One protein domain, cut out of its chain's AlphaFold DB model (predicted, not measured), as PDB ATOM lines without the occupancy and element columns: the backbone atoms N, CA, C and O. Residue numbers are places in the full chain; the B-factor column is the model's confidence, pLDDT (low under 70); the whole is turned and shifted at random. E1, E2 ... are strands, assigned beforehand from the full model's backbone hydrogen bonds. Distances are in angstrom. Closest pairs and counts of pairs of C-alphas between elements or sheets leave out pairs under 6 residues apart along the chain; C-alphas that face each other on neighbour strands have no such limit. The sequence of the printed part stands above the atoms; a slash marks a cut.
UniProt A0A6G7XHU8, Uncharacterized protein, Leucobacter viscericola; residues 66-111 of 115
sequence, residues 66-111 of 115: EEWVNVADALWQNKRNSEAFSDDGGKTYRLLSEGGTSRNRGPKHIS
ATOM      1  N   GLU A  66     140.132  91.230 183.302       95.88
ATOM      2  CA  GLU A  66     140.423  89.844 182.944       95.88
ATOM      3  C   GLU A  66     141.606  89.702 181.980       95.88
ATOM      4  O   GLU A  66     142.255  88.654 181.981       95.88
ATOM      5  N   GLU A  67     141.924  90.733 181.191       96.75
ATOM      6  CA  GLU A  67     143.097  90.736 180.311       96.75
ATOM      7  C   GLU A  67     144.409  90.993 181.064       96.75
ATOM      8  O   GLU A  67     145.476  90.724 180.516       96.75
ATOM      9  N   TRP A  68     144.357  91.470 182.311       97.75
ATOM     10  CA  TRP A  68     145.526  91.933 183.057       97.75
ATOM     11  C   TRP A  68     145.766  91.086 184.308       97.75
ATOM     12  O   TRP A  68     144.864  90.826 185.100       97.75
ATOM     13  N   VAL A  69     147.008  90.653 184.515       97.81
ATOM     14  CA  VAL A  69     147.435  89.921 185.717       97.81
ATOM     15  C   VAL A  69     148.321  90.828 186.546       97.81
ATOM     16  O   VAL A  69     149.273  91.397 186.018       97.81
ATOM     17  N   ASN A  70     148.029  90.957 187.841       96.81
ATOM     18  CA  ASN A  70     148.939  91.630 188.762       96.81
ATOM     19  C   ASN A  70     150.181  90.752 188.971       96.81
ATOM     20  O   ASN A  70     150.063  89.604 189.399       96.81
ATOM     21  N   VAL A  71     151.352  91.286 188.630       96.75
ATOM     22  CA  VAL A  71     152.636  90.568 188.704       96.75
ATOM     23  C   VAL A  71     153.567  91.147 189.770       96.75
ATOM     24  O   VAL A  71     154.505  90.473 190.189       96.75
ATOM     25  N   ALA A  72     153.311  92.377 190.219       93.88
ATOM     26  CA  ALA A  72     153.977  93.012 191.350       93.88
ATOM     27  C   ALA A  72     153.121  94.170 191.899       93.88
ATOM     28  O   ALA A  72     152.059  94.495 191.358       93.88
ATOM     29  N   ASP A  73     153.604  94.815 192.964       92.81
ATOM     30  CA  ASP A  73     152.948  95.991 193.536       92.81
ATOM     31  C   ASP A  73     152.763  97.087 192.477       92.81
ATOM     32  O   ASP A  73     153.721  97.521 191.835       92.81
ATOM     33  N   ALA A  74     151.505  97.474 192.262       90.56
ATOM     34  CA  ALA A  74     151.083  98.415 191.228       90.56
ATOM     35  C   ALA A  74     151.595  98.108 189.795       90.56
ATOM     36  O   ALA A  74     151.719  99.022 188.981       90.56
ATOM     37  N   LEU A  75     151.862  96.838 189.459       95.75
ATOM     38  CA  LEU A  75     152.307  96.419 188.126       95.75
ATOM     39  C   LEU A  75     151.470  95.256 187.591       95.75
ATOM     40  O   LEU A  75     151.356  94.196 188.215       95.75
ATOM     41  N   TRP A  76     150.945  95.435 186.384       97.44
ATOM     42  CA  TRP A  76     150.152  94.442 185.673       97.44
ATOM     43  C   TRP A  76     150.781  94.093 184.330       97.44
ATOM     44  O   TRP A  76     151.324  94.960 183.650       97.44
ATOM     45  N   GLN A  77     150.660  92.832 183.933       97.62
ATOM     46  CA  GLN A  77     151.066  92.334 182.622       97.62
ATOM     47  C   GLN A  77     149.837  91.807 181.876       97.62
ATOM     48  O   GLN A  77     148.964  91.178 182.482       97.62
ATOM     49  N   ASN A  78     149.742  92.078 180.576       97.94
ATOM     50  CA  ASN A  78     148.621  91.603 179.773       97.94
ATOM     51  C   ASN A  78     148.773  90.108 179.433       97.94
ATOM     52  O   ASN A  78     149.860  89.634 179.110       97.94
ATOM     53  N   LYS A  79     147.667  89.356 179.457       97.06
ATOM     54  CA  LYS A  79     147.632  87.917 179.138       97.06
ATOM     55  C   LYS A  79     147.747  87.621 177.644       97.06
ATOM     56  O   LYS A  79     148.186  86.539 177.271       97.06
ATOM     57  N   ARG A  80     147.296  88.547 176.791       96.69
ATOM     58  CA  ARG A  80     147.303  88.415 175.325       96.69
ATOM     59  C   ARG A  80     148.615  88.896 174.719       96.69
ATOM     60  O   ARG A  80     148.981  88.387 173.670       96.69
ATOM     61  N   ASN A  81     149.265  89.876 175.355       97.38
ATOM     62  CA  ASN A  81     150.558  90.413 174.944       97.38
ATOM     63  C   ASN A  81     151.542  90.494 176.113       97.38
ATOM     64  O   ASN A  81     151.452  91.381 176.960       97.38
ATOM     65  N   SER A  82     152.521  89.586 176.106       95.12
ATOM     66  CA  SER A  82     153.527  89.475 177.167       95.12
ATOM     67  C   SER A  82     154.452  90.695 177.278       95.12
ATOM     68  O   SER A  82     155.036  90.923 178.336       95.12
ATOM     69  N   GLU A  83     154.558  91.516 176.233       95.81
ATOM     70  CA  GLU A  83     155.350  92.746 176.256       95.81
ATOM     71  C   GLU A  83     154.578  93.944 176.825       95.81
ATOM     72  O   GLU A  83     155.180  94.995 177.056       95.81
ATOM     73  N   ALA A  84     153.264  93.821 177.041       97.19
ATOM     74  CA  ALA A  84     152.422  94.915 177.507       97.19
ATOM     75  C   ALA A  84     152.340  94.954 179.037       97.19
ATOM     76  O   ALA A  84     151.789  94.056 179.679       97.19
ATOM     77  N   PHE A  85     152.842  96.048 179.609       97.25
ATOM     78  CA  PHE A  85     152.814  96.316 181.044       97.25
ATOM     79  C   PHE A  85     151.997  97.562 181.354       97.25
ATOM     80  O   PHE A  85     152.068  98.553 180.631       97.25
ATOM     81  N   SER A  86     151.266  97.524 182.459       96.19
ATOM     82  CA  SER A  86     150.448  98.623 182.953       96.19
ATOM     83  C   SER A  86     150.786  98.925 184.407       96.19
ATOM     84  O   SER A  86     151.036  98.012 185.190       96.19
ATOM     85  N   ASP A  87     150.760 100.209 184.761       95.00
ATOM     86  CA  ASP A  87     150.921 100.698 186.135       95.00
ATOM     87  C   ASP A  87     149.565 101.144 186.748       95.00
ATOM     88  O   ASP A  87     149.522 101.685 187.850       95.00
ATOM     89  N   ASP A  88     148.445 100.975 186.027       94.81
ATOM     90  CA  ASP A  88     147.116 101.493 186.403       94.81
ATOM     91  C   ASP A  88     145.967 100.484 186.220       94.81
ATOM     92  O   ASP A  88     144.805 100.864 186.042       94.81
ATOM     93  N   GLY A  89     146.292  99.190 186.285       93.50
ATOM     94  CA  GLY A  89     145.310  98.110 186.177       93.50
ATOM     95  C   GLY A  89     144.782  97.883 184.761       93.50
ATOM     96  O   GLY A  89     143.698  97.333 184.603       93.50
ATOM     97  N   GLY A  90     145.529  98.308 183.739       95.62
ATOM     98  CA  GLY A  90     145.222  98.032 182.339       95.62
ATOM     99  C   GLY A  90     144.489  99.142 181.597       95.62
ATOM    100  O   GLY A  90     144.094  98.931 180.453       95.62
ATOM    101  N   LYS A  91     144.313 100.331 182.188       95.94
ATOM    102  CA  LYS A  91     143.737 101.489 181.475       95.94
ATOM    103  C   LYS A  91     144.711 102.028 180.440       95.94
ATOM    104  O   LYS A  91     144.319 102.442 179.350       95.94
ATOM    105  N   THR A  92     145.988 102.017 180.792       96.38
ATOM    106  CA  THR A  92     147.077 102.376 179.902       96.38
ATOM    107  C   THR A  92     148.207 101.377 180.012       96.38
ATOM    108  O   THR A  92     148.375 100.717 181.040       96.38
ATOM    109  N   TYR A  93     148.993 101.260 178.949       96.50
ATOM    110  CA  TYR A  93     150.093 100.311 178.911       96.50
ATOM    111  C   TYR A  93     151.282 100.821 178.112       96.50
ATOM    112  O   TYR A  93     151.190 101.767 177.335       96.50
ATOM    113  N   ARG A  94     152.419 100.178 178.336       96.25
ATOM    114  CA  ARG A  94     153.674 100.383 177.617       96.25
ATOM    115  C   ARG A  94     154.158  99.046 177.082       96.25
ATOM    116  O   ARG A  94     153.938  98.017 177.723       96.25
ATOM    117  N   LEU A  95     154.818  99.078 175.932       96.31
ATOM    118  CA  LEU A  95     155.381  97.896 175.288       96.31
ATOM    119  C   LEU A  95     156.893  97.848 175.506       96.31
ATOM    120  O   LEU A  95     157.580  98.857 175.332       96.31
ATOM    121  N   LEU A  96     157.422  96.674 175.860       94.25
ATOM    122  CA  LEU A  96     158.871  96.481 176.003       94.25
ATOM    123  C   LEU A  96     159.614  96.760 174.689       94.25
ATOM    124  O   LEU A  96     160.655  97.418 174.701       94.25
ATOM    125  N   SER A  97     159.054  96.313 173.564       92.19
ATOM    126  CA  SER A  97     159.617  96.489 172.220       92.19
ATOM    127  C   SER A  97     159.709  97.952 171.771       92.19
ATOM    128  O   SER A  97     160.520  98.278 170.908       92.19
ATOM    129  N   GLU A  98     158.961  98.857 172.405       93.94
ATOM    130  CA  GLU A  98     159.043 100.304 172.173       93.94
ATOM    131  C   GLU A  98     159.940 101.030 173.196       93.94
ATOM    132  O   GLU A  98     159.977 102.258 173.253       93.94
ATOM    133  N   GLY A  99     160.675 100.282 174.024       91.38
ATOM    134  CA  GLY A  99     161.543 100.830 175.069       91.38
ATOM    135  C   GLY A  99     160.828 101.126 176.389       91.38
ATOM    136  O   GLY A  99     161.432 101.722 177.290       91.38
ATOM    137  N   GLY A 100     159.573 100.691 176.531       91.19
ATOM    138  CA  GLY A 100     158.784 100.832 177.744       91.19
ATOM    139  C   GLY A 100     159.349  99.983 178.881       91.19
ATOM    140  O   GLY A 100     159.140  98.780 178.932       91.19
ATOM    141  N   THR A 101     159.996 100.597 179.866       87.38
ATOM    142  CA  THR A 101     160.539  99.935 181.066       87.38
ATOM    143  C   THR A 101     160.005 100.581 182.346       87.38
ATOM    144  O   THR A 101     159.331 101.608 182.312       87.38
ATOM    145  N   SER A 102     160.321 100.012 183.512       80.25
ATOM    146  CA  SER A 102     159.993 100.651 184.798       80.25
ATOM    147  C   SER A 102     160.628 102.042 184.947       80.25
ATOM    148  O   SER A 102     160.091 102.892 185.659       80.25
ATOM    149  N   ARG A 103     161.750 102.283 184.250       83.81
ATOM    150  CA  ARG A 103     162.483 103.558 184.226       83.81
ATOM    151  C   ARG A 103     162.068 104.471 183.071       83.81
ATOM    152  O   ARG A 103     162.162 105.683 183.212       83.81
ATOM    153  N   ASN A 104     161.610 103.906 181.954       84.88
ATOM    154  CA  ASN A 104     161.152 104.640 180.776       84.88
ATOM    155  C   ASN A 104     159.686 104.307 180.481       84.88
ATOM    156  O   ASN A 104     159.389 103.277 179.888       84.88
ATOM    157  N   ARG A 105     158.758 105.173 180.892       80.00
ATOM    158  CA  ARG A 105     157.310 104.916 180.778       80.00
ATOM    159  C   ARG A 105     156.687 105.395 179.458       80.00
ATOM    160  O   ARG A 105     155.481 105.615 179.409       80.00
ATOM    161  N   GLY A 106     157.495 105.591 178.417       81.62
ATOM    162  CA  GLY A 106     157.035 105.933 177.071       81.62
ATOM    163  C   GLY A 106     157.508 104.912 176.028       81.62
ATOM    164  O   GLY A 106     158.534 104.269 176.266       81.62
ATOM    165  N   PRO A 107     156.809 104.786 174.882       88.12
ATOM    166  CA  PRO A 107     155.495 105.346 174.555       88.12
ATOM    167  C   PRO A 107     154.379 104.732 175.406       88.12
ATOM    168  O   PRO A 107     154.488 103.610 175.902       88.12
ATOM    169  N   LYS A 108     153.311 105.504 175.608       92.88
ATOM    170  CA  LYS A 108     152.166 105.109 176.427       92.88
ATOM    171  C   LYS A 108     150.941 104.939 175.538       92.88
ATOM    172  O   LYS A 108     150.540 105.878 174.855       92.88
ATOM    173  N   HIS A 109     150.340 103.760 175.596       96.12
ATOM    174  CA  HIS A 109     149.130 103.382 174.878       96.12
ATOM    175  C   HIS A 109     147.916 103.455 175.794       96.12
ATOM    176  O   HIS A 109     148.023 103.273 177.011       96.12
ATOM    177  N   ILE A 110     146.754 103.708 175.201       97.12
ATOM    178  CA  ILE A 110     145.462 103.698 175.886       97.12
ATOM    179  C   ILE A 110     144.747 102.416 175.471       97.12
ATOM    180  O   ILE A 110     144.649 102.121 174.280       97.12
ATOM    181  N   SER A 111     144.283 101.648 176.451       97.00
ATOM    182  CA  SER A 111     143.475 100.464 176.181       97.00
ATOM    183  C   SER A 111     142.082 100.867 175.706       97.00
ATOM    184  O   SER A 111     141.521 101.859 176.175       97.00
TER     185      SER A 111
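What this domain is: This is residues 66 to 111 of the 115 residues of an uncharacterized protein of Leucobacter viscericola (UniProt A0A6G7XHU8). With little regular structure, this is one small, strongly twisted sheet of four short strands; past its edge strand E4 the last stretch loops out and returns to pair beside E4. The 46 printed residues hold no named helix and a meander E1 E2 E3 E4, each strand the antiparallel neighbour of the one before. It is all strand, with 16 residues in named elements, and compact: radius of gyration of the C-alphas 9.2 A, spans 24 by 20 by 16 A.

How they stand to each other: Look first at the hairpin of E2, residues 75 to 78, and E3, residues 84 to 86, where N 76 and O 86 are within hydrogen-bond range at 2.8 A. E1, residues 68 to 72, forms a hairpin with E2, at N 69 and O 77, 2.9 A. E4, residues 92 to 95, forms one with E3, at N 94 and O 85, 2.8 A. E1 and E4 are apart. Residues 109 to 110 pair antiparallel with 92 to 93.

Where its parts are: Find C-alpha 68 at (145.526, 91.933, 183.057); E1 runs 11.9 A from there. E2 spans 10.3 A, E3 6.9 A; E4, 10.5 A, ends at (155.381, 97.896, 175.288).

The domain as a whole: The farthest C-alphas, Glu 66 and Arg 103, are 26.0 A apart. The printed part has no cut, the three links between strands are tight, and no printed residue is under 70 in pLDDT.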